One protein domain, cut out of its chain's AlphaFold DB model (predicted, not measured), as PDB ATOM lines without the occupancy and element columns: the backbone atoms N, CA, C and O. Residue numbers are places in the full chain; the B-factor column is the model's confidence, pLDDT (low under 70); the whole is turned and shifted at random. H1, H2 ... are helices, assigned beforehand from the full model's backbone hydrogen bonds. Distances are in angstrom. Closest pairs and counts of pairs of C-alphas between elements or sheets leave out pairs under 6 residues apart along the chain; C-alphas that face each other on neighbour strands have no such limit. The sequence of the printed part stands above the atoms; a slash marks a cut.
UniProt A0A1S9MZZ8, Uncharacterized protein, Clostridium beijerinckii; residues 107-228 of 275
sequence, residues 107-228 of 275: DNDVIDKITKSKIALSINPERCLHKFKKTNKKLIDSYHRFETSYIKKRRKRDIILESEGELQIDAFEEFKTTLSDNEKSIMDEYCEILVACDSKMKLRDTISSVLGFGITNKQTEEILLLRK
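AT A GLANCE: This is residues 107 to 228 of the 275 residues of an uncharacterized protein of Clostridium beijerinckii (UniProt A0A1S9MZZ8). One long helix, H5, makes the axis of a flat, loose model; H2 packs along its middle, while H3 and H4 cross each other as an X off to one side of H5, coming closest to it with Leu 139 of H3 near Glu 183 and Lys 176 of H4 near Lys 184. H1 sticks out with residues 107 to 116, and the short H6 folds back near the later half of H5. The printed part has 122 residues with six named helices, H1 to H6 in chain order, and no named strand; its class is all helix. The radius of gyration of the C-alphas is 17.4 A, and the spans are 47 by 47 by 20 A.

IN THESE COORDINATES: H1, residues 107 to 123, begins at C-alpha 107 (279.395, 216.871, 216.573) and is 24.6 A long. H2 is residues 125 to 135. H3, residues 137 to 157, measures 30.3 A. H4 is residues 164 to 177. H5, residues 181 to 211, runs 45.3 A to C-alpha 211 (324.705, 221.749, 217.288). H6 is residues 217 to 227.

HOW THE PARTS SIT: H1 only just touches H5, with 3 pairs of C-alphas within 8 A, the closest Leu 121 and Ile 193 at 6.8 A. H2 touches H5 at residues 190 to 197 alone, a shallow tilt of 29 degrees, opposite ways; the closest C-alphas, Pro 125 and Cys 197, are 5.4 A apart. H3 touches H4 at a steep tilt of 58 degrees, with C-alphas 147 and 171 closest at 5.4 A. H6 is close to H5 but not clearly touching, about perpendicular at 85 degrees, with C-alphas 204 and 220 closest at 6.2 A. H3 and H6 are apart. Every O i to N i+4 pair is within hydrogen-bond range in H2, H4, H5 and H6; H1 has 12 of 13 and H3 16 of 17.

THE WHOLE: The C-alphas of Asn 108 and Ile 159, the two farthest apart, are 53.2 A apart. The printed part has no cut and no long link. Mean pLDDT of the printed part is 70.6; 53 residues are under 70, among them 107 to 123 and 199 to 228.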
ATOM      1  N   ASP A 107     278.596 216.187 217.603       44.03
ATOM      2  CA  ASP A 107     279.395 216.871 216.573       44.03
ATOM      3  C   ASP A 107     280.752 217.361 217.108       44.03
ATOM      4  O   ASP A 107     281.753 217.360 216.390       44.03
ATOM      5  N   ASN A 108     280.827 217.678 218.406       47.25
ATOM      6  CA  ASN A 108     282.088 218.027 219.062       47.25
ATOM      7  C   ASN A 108     282.960 216.794 219.332       47.25
ATOM      8  O   ASN A 108     284.176 216.922 219.321       47.25
ATOM      9  N   ASP A 109     282.382 215.604 219.523       47.81
ATOM     10  CA  ASP A 109     283.131 214.361 219.778       47.81
ATOM     11  C   ASP A 109     283.960 213.910 218.560       47.81
ATOM     12  O   ASP A 109     285.097 213.459 218.700       47.81
ATOM     13  N   VAL A 110     283.437 214.088 217.342       51.22
ATOM     14  CA  VAL A 110     284.180 213.776 216.108       51.22
ATOM     15  C   VAL A 110     285.326 214.768 215.906       51.22
ATOM     16  O   VAL A 110     286.463 214.358 215.668       51.22
ATOM     17  N   ILE A 111     285.056 216.068 216.064       43.53
ATOM     18  CA  ILE A 111     286.070 217.125 215.941       43.53
ATOM     19  C   ILE A 111     287.139 216.981 217.030       43.53
ATOM     20  O   ILE A 111     288.327 217.107 216.739       43.53
ATOM     21  N   ASP A 112     286.753 216.656 218.261       50.12
ATOM     22  CA  ASP A 112     287.664 216.451 219.386       50.12
ATOM     23  C   ASP A 112     288.521 215.189 219.195       50.12
ATOM     24  O   ASP A 112     289.731 215.233 219.406       50.12
ATOM     25  N   LYS A 113     287.959 214.088 218.676       57.09
ATOM     26  CA  LYS A 113     288.730 212.886 218.297       57.09
ATOM     27  C   LYS A 113     289.738 213.162 217.185       57.09
ATOM     28  O   LYS A 113     290.895 212.757 217.309       57.09
ATOM     29  N   ILE A 114     289.330 213.868 216.129       55.56
ATOM     30  CA  ILE A 114     290.215 214.235 215.012       55.56
ATOM     31  C   ILE A 114     291.327 215.164 215.510       55.56
ATOM     32  O   ILE A 114     292.503 214.927 215.236       55.56
ATOM     33  N   THR A 115     290.977 216.188 216.291       54.59
ATOM     34  CA  THR A 115     291.928 217.160 216.848       54.59
ATOM     35  C   THR A 115     292.910 216.487 217.805       54.59
ATOM     36  O   THR A 115     294.117 216.688 217.685       54.59
ATOM     37  N   LYS A 116     292.436 215.606 218.696       60.91
ATOM     38  CA  LYS A 116     293.289 214.806 219.589       60.91
ATOM     39  C   LYS A 116     294.216 213.867 218.819       60.91
ATOM     40  O   LYS A 116     295.382 213.762 219.190       60.91
ATOM     41  N   SER A 117     293.738 213.231 217.747       59.75
ATOM     42  CA  SER A 117     294.563 212.361 216.897       59.75
ATOM     43  C   SER A 117     295.671 213.149 216.186       59.75
ATOM     44  O   SER A 117     296.844 212.792 216.285       59.75
ATOM     45  N   LYS A 118     295.338 214.298 215.580       63.84
ATOM     46  CA  LYS A 118     296.310 215.187 214.915       63.84
ATOM     47  C   LYS A 118     297.327 215.786 215.892       63.84
ATOM     48  O   LYS A 118     298.524 215.836 215.602       63.84
ATOM     49  N   ILE A 119     296.885 216.192 217.085       58.66
ATOM     50  CA  ILE A 119     297.778 216.666 218.150       58.66
ATOM     51  C   ILE A 119     298.710 215.535 218.602       58.66
ATOM     52  O   ILE A 119     299.921 215.745 218.657       58.66
ATOM     53  N   ALA A 120     298.191 214.334 218.860       60.22
ATOM     54  CA  ALA A 120     299.007 213.186 219.251       60.22
ATOM     55  C   ALA A 120     300.056 212.837 218.183       60.22
ATOM     56  O   ALA A 120     301.224 212.636 218.521       60.22
ATOM     57  N   LEU A 121     299.664 212.858 216.905       63.12
ATOM     58  CA  LEU A 121     300.553 212.634 215.767       63.12
ATOM     59  C   LEU A 121     301.720 213.623 215.741       63.12
ATOM     60  O   LEU A 121     302.871 213.232 215.592       63.12
ATOM     61  N   SER A 122     301.429 214.904 215.936       59.75
ATOM     62  CA  SER A 122     302.448 215.956 215.905       59.75
ATOM     63  C   SER A 122     303.396 215.958 217.114       59.75
ATOM     64  O   SER A 122     304.497 216.490 217.019       59.75
ATOM     65  N   ILE A 123     302.983 215.391 218.254       61.00
ATOM     66  CA  ILE A 123     303.808 215.320 219.471       61.00
ATOM     67  C   ILE A 123     304.686 214.065 219.431       61.00
ATOM     68  O   ILE A 123     305.902 214.136 219.624       61.00
ATOM     69  N   ASN A 124     304.086 212.904 219.152       73.19
ATOM     70  CA  ASN A 124     304.791 211.628 219.182       73.19
ATOM     71  C   ASN A 124     304.371 210.706 218.020       73.19
ATOM     72  O   ASN A 124     303.649 209.723 218.227       73.19
ATOM     73  N   PRO A 125     304.846 211.000 216.794       72.50
ATOM     74  CA  PRO A 125     304.466 210.243 215.605       72.50
ATOM     75  C   PRO A 125     304.958 208.787 215.666       72.50
ATOM     76  O   PRO A 125     304.256 207.894 215.204       72.50
ATOM     77  N   GLU A 126     306.084 208.503 216.335       76.75
ATOM     78  CA  GLU A 126     306.602 207.137 216.527       76.75
ATOM     79  C   GLU A 126     305.659 206.268 217.374       76.75
ATOM     80  O   GLU A 126     305.359 205.123 217.018       76.75
ATOM     81  N   ARG A 127     305.143 206.810 218.486       76.12
ATOM     82  CA  ARG A 127     304.172 206.109 219.340       76.12
ATOM     83  C   ARG A 127     302.855 205.885 218.600       76.12
ATOM     84  O   ARG A 127     302.274 204.800 218.719       76.12
ATOM     85  N   CYS A 128     302.406 206.871 217.820       73.56
ATOM     86  CA  CYS A 128     301.245 206.732 216.942       73.56
ATOM     87  C   CYS A 128     301.469 205.630 215.902       73.56
ATOM     88  O   CYS A 128     300.642 204.725 215.804       73.56
ATOM     89  N   LEU A 129     302.621 205.621 215.225       82.00
ATOM     90  CA  LEU A 129     302.994 204.596 214.250       82.00
ATOM     91  C   LEU A 129     303.017 203.199 214.868       82.00
ATOM     92  O   LEU A 129     302.479 202.259 214.286       82.00
ATOM     93  N   HIS A 130     303.599 203.045 216.059       83.06
ATOM     94  CA  HIS A 130     303.648 201.754 216.742       83.06
ATOM     95  C   HIS A 130     302.245 201.230 217.082       83.06
ATOM     96  O   HIS A 130     301.923 200.071 216.805       83.06
ATOM     97  N   LYS A 131     301.386 202.089 217.644       84.06
ATOM     98  CA  LYS A 131     299.997 201.734 217.962       84.06
ATOM     99  C   LYS A 131     299.208 201.401 216.693       84.06
ATOM    100  O   LYS A 131     298.513 200.389 216.668       84.06
ATOM    101  N   PHE A 132     299.361 202.205 215.644       82.69
ATOM    102  CA  PHE A 132     298.687 202.019 214.364       82.69
ATOM    103  C   PHE A 132     299.087 200.699 213.695       82.69
ATOM    104  O   PHE A 132     298.221 199.904 213.330       82.69
ATOM    105  N   LYS A 133     300.395 200.400 213.637       86.75
ATOM    106  CA  LYS A 133     300.924 199.118 213.143       86.75
ATOM    107  C   LYS A 133     300.363 197.923 213.902       86.75
ATOM    108  O   LYS A 133     300.079 196.894 213.301       86.75
ATOM    109  N   LYS A 134     300.181 198.049 215.218       88.81
ATOM    110  CA  LYS A 134     299.609 196.981 216.043       88.81
ATOM    111  C   LYS A 134     298.134 196.731 215.717       88.81
ATOM    112  O   LYS A 134     297.743 195.573 215.600       88.81
ATOM    113  N   THR A 135     297.341 197.790 215.562       89.00
ATOM    114  CA  THR A 135     295.908 197.688 215.240       89.00
ATOM    115  C   THR A 135     295.682 197.159 213.824       89.00
ATOM    116  O   THR A 135     294.888 196.244 213.629       89.00
ATOM    117  N   ASN A 136     296.435 197.671 212.849       89.12
ATOM    118  CA  ASN A 136     296.238 197.405 211.420       89.12
ATOM    119  C   ASN A 136     297.257 196.404 210.849       89.12
ATOM    120  O   ASN A 136     297.548 196.402 209.652       89.12
ATOM    121  N   LYS A 137     297.803 195.532 211.707       91.62
ATOM    122  CA  LYS A 137     298.946 194.661 211.399       91.62
ATOM    123  C   LYS A 137     298.784 193.871 210.102       91.62
ATOM    124  O   LYS A 137     299.692 193.851 209.285       91.62
ATOM    125  N   LYS A 138     297.630 193.228 209.895       92.50
ATOM    126  CA  LYS A 138     297.399 192.377 208.714       92.50
ATOM    127  C   LYS A 138     297.488 193.159 207.404       92.50
ATOM    128  O   LYS A 138     298.122 192.680 206.468       92.50
ATOM    129  N   LEU A 139     296.863 194.336 207.360       88.00
ATOM    130  CA  LEU A 139     296.835 195.193 206.177       88.00
ATOM    131  C   LEU A 139     298.232 195.747 205.885       88.00
ATOM    132  O   LEU A 139     298.714 195.646 204.762       88.00
ATOM    133  N   ILE A 140     298.925 196.216 206.924       89.00
ATOM    134  CA  ILE A 140     300.283 196.757 206.809       89.00
ATOM    135  C   ILE A 140     301.284 195.669 206.399       89.00
ATOM    136  O   ILE A 140     302.087 195.886 205.499       89.00
ATOM    137  N   ASP A 141     301.214 194.473 206.985       90.25
ATOM    138  CA  ASP A 141     302.056 193.341 206.580       90.25
ATOM    139  C   ASP A 141     301.769 192.919 205.127       90.25
ATOM    140  O   ASP A 141     302.667 192.458 204.421       90.25
ATOM    141  N   SER A 142     300.517 193.054 204.671       91.12
ATOM    142  CA  SER A 142     300.138 192.812 203.276       91.12
ATOM    143  C   SER A 142     300.791 193.826 202.339       91.12
ATOM    144  O   SER A 142     301.421 193.423 201.361       91.12
ATOM    145  N   TYR A 143     300.727 195.113 202.693       90.75
ATOM    146  CA  TYR A 143     301.394 196.187 201.965       90.75
ATOM    147  C   TYR A 143     302.906 195.959 201.862       90.75
ATOM    148  O   TYR A 143     303.434 195.929 200.758       90.75
ATOM    149  N   HIS A 144     303.599 195.681 202.972       89.88
ATOM    150  CA  HIS A 144     305.058 195.460 202.957       89.88
ATOM    151  C   HIS A 144     305.471 194.283 202.064       89.88
ATOM    152  O   HIS A 144     306.487 194.337 201.363       89.88
ATOM    153  N   ARG A 145     304.673 193.205 202.047       91.44
ATOM    154  CA  ARG A 145     304.893 192.076 201.127       91.44
ATOM    155  C   ARG A 145     304.678 192.481 199.671       91.44
ATOM    156  O   ARG A 145     305.458 192.059 198.812       91.44
ATOM    157  N   PHE A 146     303.636 193.267 199.398       91.62
ATOM    158  CA  PHE A 146     303.351 193.789 198.066       91.62
ATOM    159  C   PHE A 146     304.478 194.706 197.582       91.62
ATOM    160  O   PHE A 146     305.073 194.418 196.548       91.62
ATOM    161  N   GLU A 147     304.840 195.721 198.364       87.56
ATOM    162  CA  GLU A 147     305.892 196.701 198.081       87.56
ATOM    163  C   GLU A 147     307.230 196.015 197.772       87.56
ATOM    164  O   GLU A 147     307.826 196.235 196.717       87.56
ATOM    165  N   THR A 148     307.659 195.074 198.620       89.12
ATOM    166  CA  THR A 148     308.906 194.318 198.399       89.12
ATOM    167  C   THR A 148     308.883 193.551 197.070       89.12
ATOM    168  O   THR A 148     309.875 193.507 196.335       89.12
ATOM    169  N   SER A 149     307.749 192.924 196.745       91.25
ATOM    170  CA  SER A 149     307.561 192.186 195.492       91.25
ATOM    171  C   SER A 149     307.533 193.123 194.283       91.25
ATOM    172  O   SER A 149     308.161 192.830 193.261       91.25
ATOM    173  N   TYR A 150     306.851 194.261 194.414       87.50
ATOM    174  CA  TYR A 150     306.709 195.291 193.394       87.50
ATOM    175  C   TYR A 150     308.066 195.869 192.996       87.50
ATOM    176  O   TYR A 150     308.482 195.745 191.840       87.50
ATOM    177  N   ILE A 151     308.814 196.370 193.983       83.44
ATOM    178  CA  ILE A 151     310.147 196.953 193.804       83.44
ATOM    179  C   ILE A 151     311.093 195.926 193.169       83.44
ATOM    180  O   ILE A 151     311.806 196.231 192.211       83.44
ATOM    181  N   LYS A 152     311.065 194.667 193.630       87.81
ATOM    182  CA  LYS A 152     311.898 193.592 193.065       87.81
ATOM    183  C   LYS A 152     311.557 193.282 191.604       87.81
ATOM    184  O   LYS A 152     312.457 192.944 190.838       87.81
ATOM    185  N   LYS A 153     310.281 193.351 191.210       86.56
ATOM    186  CA  LYS A 153     309.848 193.140 189.818       86.56
ATOM    187  C   LYS A 153     310.188 194.332 188.923       86.56
ATOM    188  O   LYS A 153     310.580 194.104 187.783       86.56
ATOM    189  N   ARG A 154     310.035 195.566 189.410       83.56
ATOM    190  CA  ARG A 154     310.392 196.803 188.689       83.56
ATOM    191  C   ARG A 154     311.895 196.876 188.420       83.56
ATOM    192  O   ARG A 154     312.284 196.917 187.262       83.56
ATOM    193  N   ARG A 155     312.738 196.672 189.441       82.44
ATOM    194  CA  ARG A 155     314.213 196.630 189.297       82.44
ATOM    195  C   ARG A 155     314.738 195.584 188.310       82.44
ATOM    196  O   ARG A 155     315.851 195.704 187.822       82.44
ATOM    197  N   LYS A 156     313.977 194.512 188.065       82.62
ATOM    198  CA  LYS A 156     314.332 193.476 187.081       82.62
ATOM    199  C   LYS A 156     313.918 193.828 185.653       82.62
ATOM    200  O   LYS A 156     314.455 193.229 184.728       82.62
ATOM    201  N   ARG A 157     312.917 194.696 185.489       74.88
ATOM    202  CA  ARG A 157     312.327 195.065 184.196       74.88
ATOM    203  C   ARG A 157     312.900 196.371 183.655       74.88
ATOM    204  O   ARG A 157     313.153 196.447 182.459       74.88
ATOM    205  N   ASP A 158     313.152 197.337 184.531       64.38
ATOM    206  CA  ASP A 158     313.543 198.690 184.150       64.38
ATOM    207  C   ASP A 158     315.044 198.914 184.401       64.38
ATOM    208  O   ASP A 158     315.555 198.670 185.492       64.38
ATOM    209  N   ILE A 159     315.757 199.392 183.372       56.84
ATOM    210  CA  ILE A 159     317.168 199.839 183.427       56.84
ATOM    211  C   ILE A 159     317.277 201.246 184.068       56.84
ATOM    212  O   ILE A 159     318.368 201.773 184.278       56.84
ATOM    213  N   ILE A 160     316.142 201.879 184.377       58.16
ATOM    214  CA  ILE A 160     316.060 203.288 184.763       58.16
ATOM    215  C   ILE A 160     316.342 203.467 186.263       58.16
ATOM    216  O   ILE A 160     315.823 202.741 187.110       58.16
ATOM    217  N   LEU A 161     317.168 204.474 186.560       59.09
ATOM    218  CA  LEU A 161     317.522 204.983 187.889       59.09
ATOM    219  C   LEU A 161     316.336 205.725 188.539       59.09
ATOM    220  O   LEU A 161     316.441 206.912 188.833       59.09
ATOM    221  N   GLU A 162     315.200 205.057 188.736       67.06
ATOM    222  CA  GLU A 162     314.161 205.588 189.627       67.06
ATOM    223  C   GLU A 162     314.693 205.555 191.065       67.06
ATOM    224  O   GLU A 162     315.333 204.586 191.502       67.06
ATOM    225  N   SER A 163     314.470 206.638 191.804       77.25
ATOM    226  CA  SER A 163     314.849 206.691 193.213       77.25
ATOM    227  C   SER A 163     314.008 205.695 194.023       77.25
ATOM    228  O   SER A 163     312.867 205.389 193.677       77.25
ATOM    229  N   GLU A 164     314.543 205.179 195.137       72.44
ATOM    230  CA  GLU A 164     313.776 204.250 195.987       72.44
ATOM    231  C   GLU A 164     312.450 204.854 196.472       72.44
ATOM    232  O   GLU A 164     311.477 204.121 196.618       72.44
ATOM    233  N   GLY A 165     312.397 206.175 196.669       72.00
ATOM    234  CA  GLY A 165     311.182 206.877 197.081       72.00
ATOM    235  C   GLY A 165     310.089 206.885 196.011       72.00
ATOM    236  O   GLY A 165     308.926 206.674 196.340       72.00
ATOM    237  N   GLU A 166     310.441 207.066 194.735       75.00
ATOM    238  CA  GLU A 166     309.470 207.022 193.627       75.00
ATOM    239  C   GLU A 166     308.855 205.624 193.495       75.00
ATOM    240  O   GLU A 166     307.636 205.480 193.438       75.00
ATOM    241  N   LEU A 167     309.685 204.580 193.584       76.69
ATOM    242  CA  LEU A 167     309.228 203.188 193.547       76.69
ATOM    243  C   LEU A 167     308.297 202.825 194.716       76.69
ATOM    244  O   LEU A 167     307.410 201.985 194.555       76.69
ATOM    245  N   GLN A 168     308.508 203.417 195.895       76.62
ATOM    246  CA  GLN A 168     307.642 203.224 197.063       76.62
ATOM    247  C   GLN A 168     306.286 203.915 196.886       76.62
ATOM    248  O   GLN A 168     305.259 203.322 197.213       76.62
ATOM    249  N   ILE A 169     306.266 205.133 196.333       77.56
ATOM    250  CA  ILE A 169     305.024 205.869 196.051       77.56
ATOM    251  C   ILE A 169     304.180 205.114 195.016       77.56
ATOM    252  O   ILE A 169     302.997 204.871 195.253       77.56
ATOM    253  N   ASP A 170     304.796 204.665 193.921       79.50
ATOM    254  CA  ASP A 170     304.118 203.880 192.883       79.50
ATOM    255  C   ASP A 170     303.540 202.574 193.444       79.50
ATOM    256  O   ASP A 170     302.385 202.226 193.187       79.50
ATOM    257  N   ALA A 171     304.322 201.858 194.264       78.31
ATOM    258  CA  ALA A 171     303.861 200.641 194.925       78.31
ATOM    259  C   ALA A 171     302.657 200.902 195.844       78.31
ATOM    260  O   ALA A 171     301.750 200.072 195.928       78.31
ATOM    261  N   PHE A 172     302.646 202.036 196.543       80.44
ATOM    262  CA  PHE A 172     301.564 202.420 197.439       80.44
ATOM    263  C   PHE A 172     300.263 202.732 196.695       80.44
ATOM    264  O   PHE A 172     299.214 202.184 197.050       80.44
ATOM    265  N   GLU A 173     300.324 203.538 195.634       84.94
ATOM    266  CA  GLU A 173     299.143 203.859 194.826       84.94
ATOM    267  C   GLU A 173     298.581 202.619 194.121       84.94
ATOM    268  O   GLU A 173     297.370 202.385 194.149       84.94
ATOM    269  N   GLU A 174     299.444 201.754 193.576       89.12
ATOM    270  CA  GLU A 174     299.004 200.498 192.963       89.12
ATOM    271  C   GLU A 174     298.347 199.572 193.994       89.12
ATOM    272  O   GLU A 174     297.274 199.020 193.735       89.12
ATOM    273  N   PHE A 175     298.918 199.457 195.198       85.56
ATOM    274  CA  PHE A 175     298.322 198.670 196.276       85.56
ATOM    275  C   PHE A 175     296.926 199.187 196.653       85.56
ATOM    276  O   PHE A 175     295.998 198.385 196.775       85.56
ATOM    277  N   LYS A 176     296.731 200.510 196.759       87.44
ATOM    278  CA  LYS A 176     295.427 201.120 197.083       87.44
ATOM    279  C   LYS A 176     294.318 200.771 196.095       87.44
ATOM    280  O   LYS A 176     293.161 200.691 196.508       87.44
ATOM    281  N   THR A 177     294.635 200.524 194.823       91.38
ATOM    282  CA  THR A 177     293.620 200.115 193.832       91.38
ATOM    283  C   THR A 177     292.978 198.764 194.152       91.38
ATOM    284  O   THR A 177     291.846 198.511 193.746       91.38
ATOM    285  N   THR A 178     293.670 197.918 194.920       91.25
ATOM    286  CA  THR A 178     293.208 196.573 195.300       91.25
ATOM    287  C   THR A 178     292.377 196.549 196.585       91.25
ATOM    288  O   THR A 178     291.849 195.502 196.957       91.25
ATOM    289  N   LEU A 179     292.267 197.689 197.270       89.81
ATOM    290  CA  LEU A 179     291.672 197.802 198.598       89.81
ATOM    291  C   LEU A 179     290.211 198.256 198.555       89.81
ATOM    292  O   LEU A 179     289.789 198.998 197.664       89.81
ATOM    293  N   SER A 180     289.449 197.873 199.582       93.75
ATOM    294  CA  SER A 180     288.155 198.500 199.871       93.75
ATOM    295  C   SER A 180     288.329 199.958 200.320       93.75
ATOM    296  O   SER A 180     289.402 200.357 200.771       93.75
ATOM    297  N   ASP A 181     287.273 200.771 200.254       89.31
ATOM    298  CA  ASP A 181     287.373 202.197 200.612       89.31
ATOM    299  C   ASP A 181     287.745 202.428 202.085       89.31
ATOM    300  O   ASP A 181     288.497 203.348 202.405       89.31
ATOM    301  N   ASN A 182     287.304 201.539 202.981       87.94
ATOM    302  CA  ASN A 182     287.715 201.573 204.382       87.94
ATOM    303  C   ASN A 182     289.218 201.282 204.539       87.94
ATOM    304  O   ASN A 182     289.914 201.953 205.293       87.94
ATOM    305  N   GLU A 183     289.743 200.302 203.804       82.81
ATOM    306  CA  GLU A 183     291.171 199.976 203.830       82.81
ATOM    307  C   GLU A 183     292.025 201.077 203.190       82.81
ATOM    308  O   GLU A 183     293.099 201.370 203.708       82.81
ATOM    309  N   LYS A 184     291.540 201.744 202.132       84.81
ATOM    310  CA  LYS A 184     292.199 202.932 201.563       84.81
ATOM    311  C   LYS A 184     292.318 204.046 202.597       84.81
ATOM    312  O   LYS A 184     293.412 204.563 202.780       84.81
ATOM    313  N   SER A 185     291.240 204.344 203.328       83.31
ATOM    314  CA  SER A 185     291.264 205.355 204.394       83.31
ATOM    315  C   SER A 185     292.278 205.020 205.491       83.31
ATOM    316  O   SER A 185     292.956 205.914 205.991       83.31
ATOM    317  N   ILE A 186     292.409 203.739 205.858       80.88
ATOM    318  CA  ILE A 186     293.420 203.280 206.822       80.88
ATOM    319  C   ILE A 186     294.832 203.465 206.243       80.88
ATOM    320  O   ILE A 186     295.745 203.880 206.956       80.88
ATOM    321  N   MET A 187     295.040 203.173 204.960       84.44
ATOM    322  CA  MET A 187     296.343 203.363 204.319       84.44
ATOM    323  C   MET A 187     296.718 204.844 204.180       84.44
ATOM    324  O   MET A 187     297.880 205.185 204.390       84.44
ATOM    325  N   ASP A 188     295.759 205.727 203.915       80.94
ATOM    326  CA  ASP A 188     295.996 207.173 203.878       80.94
ATOM    327  C   ASP A 188     296.442 207.699 205.249       80.94
ATOM    328  O   ASP A 188     297.458 208.389 205.348       80.94
ATOM    329  N   GLU A 189     295.777 207.270 206.329       82.19
ATOM    330  CA  GLU A 189     296.202 207.591 207.699       82.19
ATOM    331  C   GLU A 189     297.609 207.037 208.000       82.19
ATOM    332  O   GLU A 189     298.439 207.714 208.607       82.19
ATOM    333  N   TYR A 190     297.925 205.825 207.529       81.00
ATOM    334  CA  TYR A 190     299.266 205.248 207.659       81.00
ATOM    335  C   TYR A 190     300.340 206.108 206.977       81.00
ATOM    336  O   TYR A 190     301.396 206.345 207.569       81.00
ATOM    337  N   CYS A 191     300.066 206.607 205.770       77.50
ATOM    338  CA  CYS A 191     300.970 207.495 205.044       77.50
ATOM    339  C   CYS A 191     301.179 208.830 205.755       77.50
ATOM    340  O   CYS A 191     302.325 209.255 205.914       77.50
ATOM    341  N   GLU A 192     300.115 209.460 206.256       75.19
ATOM    342  CA  GLU A 192     300.232 210.690 207.047       75.19
ATOM    343  C   GLU A 192     301.137 210.492 208.274       75.19
ATOM    344  O   GLU A 192     301.995 211.332 208.572       75.19
ATOM    345  N   ILE A 193     301.006 209.348 208.957       72.81
ATOM    346  CA  ILE A 193     301.856 209.011 210.104       72.81
ATOM    347  C   ILE A 193     303.325 208.849 209.690       72.81
ATOM    348  O   ILE A 193     304.218 209.335 210.392       72.81
ATOM    349  N   LEU A 194     303.602 208.182 208.566       72.50
ATOM    350  CA  LEU A 194     304.969 207.996 208.071       72.50
ATOM    351  C   LEU A 194     305.633 209.324 207.690       72.50
ATOM    352  O   LEU A 194     306.777 209.560 208.079       72.50
ATOM    353  N   VAL A 195     304.907 210.218 207.013       72.69
ATOM    354  CA  VAL A 195     305.398 211.560 206.651       72.69
ATOM    355  C   VAL A 195     305.730 212.380 207.902       72.69
ATOM    356  O   VAL A 195     306.758 213.065 207.949       72.69
ATOM    357  N   ALA A 196     304.904 212.285 208.949       70.31
ATOM    358  CA  ALA A 196     305.164 212.952 210.222       70.31
ATOM    359  C   ALA A 196     306.423 212.405 210.928       70.31
ATOM    360  O   ALA A 196     307.211 213.183 211.474       70.31
ATOM    361  N   CYS A 197     306.644 211.085 210.894       69.06
ATOM    362  CA  CYS A 197     307.862 210.457 211.416       69.06
ATOM    363  C   CYS A 197     309.119 210.927 210.670       69.06
ATOM    364  O   CYS A 197     310.083 211.343 211.313       69.06
ATOM    365  N   ASP A 198     309.098 210.909 209.336       72.31
ATOM    366  CA  ASP A 198     310.238 211.323 208.505       72.31
ATOM    367  C   ASP A 198     310.576 212.809 208.709       72.31
ATOM    368  O   ASP A 198     311.733 213.186 208.900       72.31
ATOM    369  N   SER A 199     309.553 213.663 208.805       68.75
ATOM    370  CA  SER A 199     309.724 215.089 209.110       68.75
ATOM    371  C   SER A 199     310.388 215.322 210.475       68.75
ATOM    372  O   SER A 199     311.250 216.196 210.606       68.75
ATOM    373  N   LYS A 200     310.027 214.529 211.498       66.44
ATOM    374  CA  LYS A 200     310.648 214.588 212.835       66.44
ATOM    375  C   LYS A 200     312.104 214.110 212.801       66.44
ATOM    376  O   LYS A 200     312.945 214.731 213.451       66.44
ATOM    377  N   MET A 201     312.414 213.060 212.034       65.00
ATOM    378  CA  MET A 201     313.788 212.568 211.855       65.00
ATOM    379  C   MET A 201     314.673 213.593 211.140       65.00
ATOM    380  O   MET A 201     315.706 213.976 211.680       65.00
ATOM    381  N   LYS A 202     314.226 214.137 210.002       69.62
ATOM    382  CA  LYS A 202     314.961 215.177 209.259       69.62
ATOM    383  C   LYS A 202     315.240 216.418 210.105       69.62
ATOM    384  O   LYS A 202     316.332 216.984 210.042       69.62
ATOM    385  N   LEU A 203     314.272 216.837 210.926       53.66
ATOM    386  CA  LEU A 203     314.461 217.939 211.866       53.66
ATOM    387  C   LEU A 203     315.541 217.608 212.902       53.66
ATOM    388  O   LEU A 203     316.428 218.423 213.139       53.66
ATOM    389  N   ARG A 204     315.495 216.411 213.493       55.34
ATOM    390  CA  ARG A 204     316.492 215.955 214.468       55.34
ATOM    391  C   ARG A 204     317.899 215.932 213.873       55.34
ATOM    392  O   ARG A 204     318.816 216.449 214.506       55.34
ATOM    393  N   ASP A 205     318.053 215.392 212.670       58.72
ATOM    394  CA  ASP A 205     319.342 215.321 211.975       58.72
ATOM    395  C   ASP A 205     319.875 216.721 211.651       58.72
ATOM    396  O   ASP A 205     321.054 217.005 211.864       58.72
ATOM    397  N   THR A 206     318.991 217.633 211.233       49.97
ATOM    398  CA  THR A 206     319.339 219.039 210.983       49.97
ATOM    399  C   THR A 206     319.848 219.716 212.252       49.97
ATOM    400  O   THR A 206     320.918 220.318 212.243       49.97
ATOM    401  N   ILE A 207     319.126 219.595 213.370       46.91
ATOM    402  CA  ILE A 207     319.537 220.232 214.627       46.91
ATOM    403  C   ILE A 207     320.821 219.565 215.152       46.91
ATOM    404  O   ILE A 207     321.724 220.258 215.611       46.91
ATOM    405  N   SER A 208     320.961 218.241 215.027       50.09
ATOM    406  CA  SER A 208     322.180 217.526 215.425       50.09
ATOM    407  C   SER A 208     323.396 217.960 214.600       50.09
ATOM    408  O   SER A 208     324.486 218.096 215.154       50.09
ATOM    409  N   SER A 209     323.210 218.220 213.302       53.66
ATOM    410  CA  SER A 209     324.249 218.755 212.418       53.66
ATOM    411  C   SER A 209     324.629 220.195 212.767       53.66
ATOM    412  O   SER A 209     325.789 220.559 212.600       53.66
ATOM    413  N   VAL A 210     323.675 221.016 213.214       45.59
ATOM    414  CA  VAL A 210     323.915 222.420 213.586       45.59
ATOM    415  C   VAL A 210     324.591 222.526 214.953       45.59
ATOM    416  O   VAL A 210     325.491 223.340 215.127       45.59
ATOM    417  N   LEU A 211     324.188 221.695 215.918       44.06
ATOM    418  CA  LEU A 211     324.705 221.749 217.288       44.06
ATOM    419  C   LEU A 211     325.995 220.937 217.491       44.06
ATOM    420  O   LEU A 211     326.682 221.135 218.486       44.06
ATOM    421  N   GLY A 212     326.352 220.038 216.569       37.88
ATOM    422  CA  GLY A 212     327.588 219.247 216.655       37.88
ATOM    423  C   GLY A 212     327.564 218.132 217.710       37.88
ATOM    424  O   GLY A 212     328.589 217.502 217.961       37.88
ATOM    425  N   PHE A 213     326.408 217.854 218.319       45.56
ATOM    426  CA  PHE A 213     326.197 216.735 219.240       45.56
ATOM    427  C   PHE A 213     324.822 216.092 219.037       45.56
ATOM    428  O   PHE A 213     323.872 216.730 218.587       45.56
ATOM    429  N   GLY A 214     324.734 214.798 219.361       45.88
ATOM    430  CA  GLY A 214     323.521 213.997 219.219       45.88
ATOM    431  C   GLY A 214     322.406 214.486 220.138       45.88
ATOM    432  O   GLY A 214     322.583 214.592 221.350       45.88
ATOM    433  N   ILE A 215     321.240 214.751 219.560       52.66
ATOM    434  CA  ILE A 215     320.080 215.270 220.286       52.66
ATOM    435  C   ILE A 215     319.117 214.119 220.555       52.66
ATOM    436  O   ILE A 215     318.866 213.269 219.692       52.66
ATOM    437  N   THR A 216     318.592 214.058 221.773       60.12
ATOM    438  CA  THR A 216     317.644 213.020 222.194       60.12
ATOM    439  C   THR A 216     316.235 213.285 221.651       60.12
ATOM    440  O   THR A 216     315.868 214.419 221.329       60.12
ATOM    441  N   ASN A 217     315.400 212.241 221.600       52.69
ATOM    442  CA  ASN A 217     313.989 212.370 221.209       52.69
ATOM    443  C   ASN A 217     313.240 213.366 222.106       52.69
ATOM    444  O   ASN A 217     312.447 214.158 221.606       52.69
ATOM    445  N   LYS A 218     313.566 213.391 223.404       52.78
ATOM    446  CA  LYS A 218     312.988 214.323 224.377       52.78
ATOM    447  C   LYS A 218     313.325 215.785 224.059       52.78
ATOM    448  O   LYS A 218     312.441 216.631 224.063       52.78
ATOM    449  N   GLN A 219     314.581 216.071 223.720       53.69
ATOM    450  CA  GLN A 219     315.011 217.419 223.325       53.69
ATOM    451  C   GLN A 219     314.377 217.853 221.993       53.69
ATOM    452  O   GLN A 219     313.991 219.004 221.834       53.69
ATOM    453  N   THR A 220     314.200 216.924 221.049       53.34
ATOM    454  CA  THR A 220     313.504 217.201 219.778       53.34
ATOM    455  C   THR A 220     312.020 217.520 220.009       53.34
ATOM    456  O   THR A 220     311.464 218.409 219.367       53.34
ATOM    457  N   GLU A 221     311.374 216.824 220.949       50.59
ATOM    458  CA  GLU A 221     309.986 217.081 221.360       50.59
ATOM    459  C   GLU A 221     309.824 218.437 222.053       50.59
ATOM    460  O   GLU A 221     308.884 219.164 221.736       50.59
ATOM    461  N   GLU A 222     310.756 218.820 222.928       52.97
ATOM    462  CA  GLU A 222     310.781 220.150 223.550       52.97
ATOM    463  C   GLU A 222     310.919 221.265 222.494       52.97
ATOM    464  O   GLU A 222     310.182 222.250 222.543       52.97
ATOM    465  N   ILE A 223     311.763 221.080 221.473       55.09
ATOM    466  CA  ILE A 223     311.925 222.039 220.363       55.09
ATOM    467  C   ILE A 223     310.657 222.137 219.498       55.09
ATOM    468  O   ILE A 223     310.229 223.236 219.142       55.09
ATOM    469  N   LEU A 224     310.011 221.010 219.178       50.44
ATOM    470  CA  LEU A 224     308.743 220.995 218.433       50.44
ATOM    471  C   LEU A 224     307.600 221.672 219.204       50.44
ATOM    472  O   LEU A 224     306.754 222.331 218.599       50.44
ATOM    473  N   LEU A 225     307.582 221.535 220.534       48.75
ATOM    474  CA  LEU A 225     306.629 222.222 221.407       48.75
ATOM    475  C   LEU A 225     306.866 223.737 221.436       48.75
ATOM    476  O   LEU A 225     305.899 224.495 221.415       48.75
ATOM    477  N   LEU A 226     308.127 224.180 221.418       45.78
ATOM    478  CA  LEU A 226     308.478 225.599 221.305       45.78
ATOM    479  C   LEU A 226     308.073 226.181 219.940       45.78
ATOM    480  O   LEU A 226     307.576 227.301 219.879       45.78
ATOM    481  N   ARG A 227     308.185 225.399 218.856       40.97
ATOM    482  CA  ARG A 227     307.805 225.810 217.489       40.97
ATOM    483  C   ARG A 227     306.294 225.989 217.283       40.97
ATOM    484  O   ARG A 227     305.887 226.674 216.354       40.97
ATOM    485  N   LYS A 228     305.459 225.381 218.132       39.22
ATOM    486  CA  LYS A 228     303.990 225.528 218.105       39.22
ATOM    487  C   LYS A 228     303.474 226.813 218.757       39.22
ATOM    488  O   LYS A 228     302.275 227.075 218.692       39.22
TER     489      LYS A 228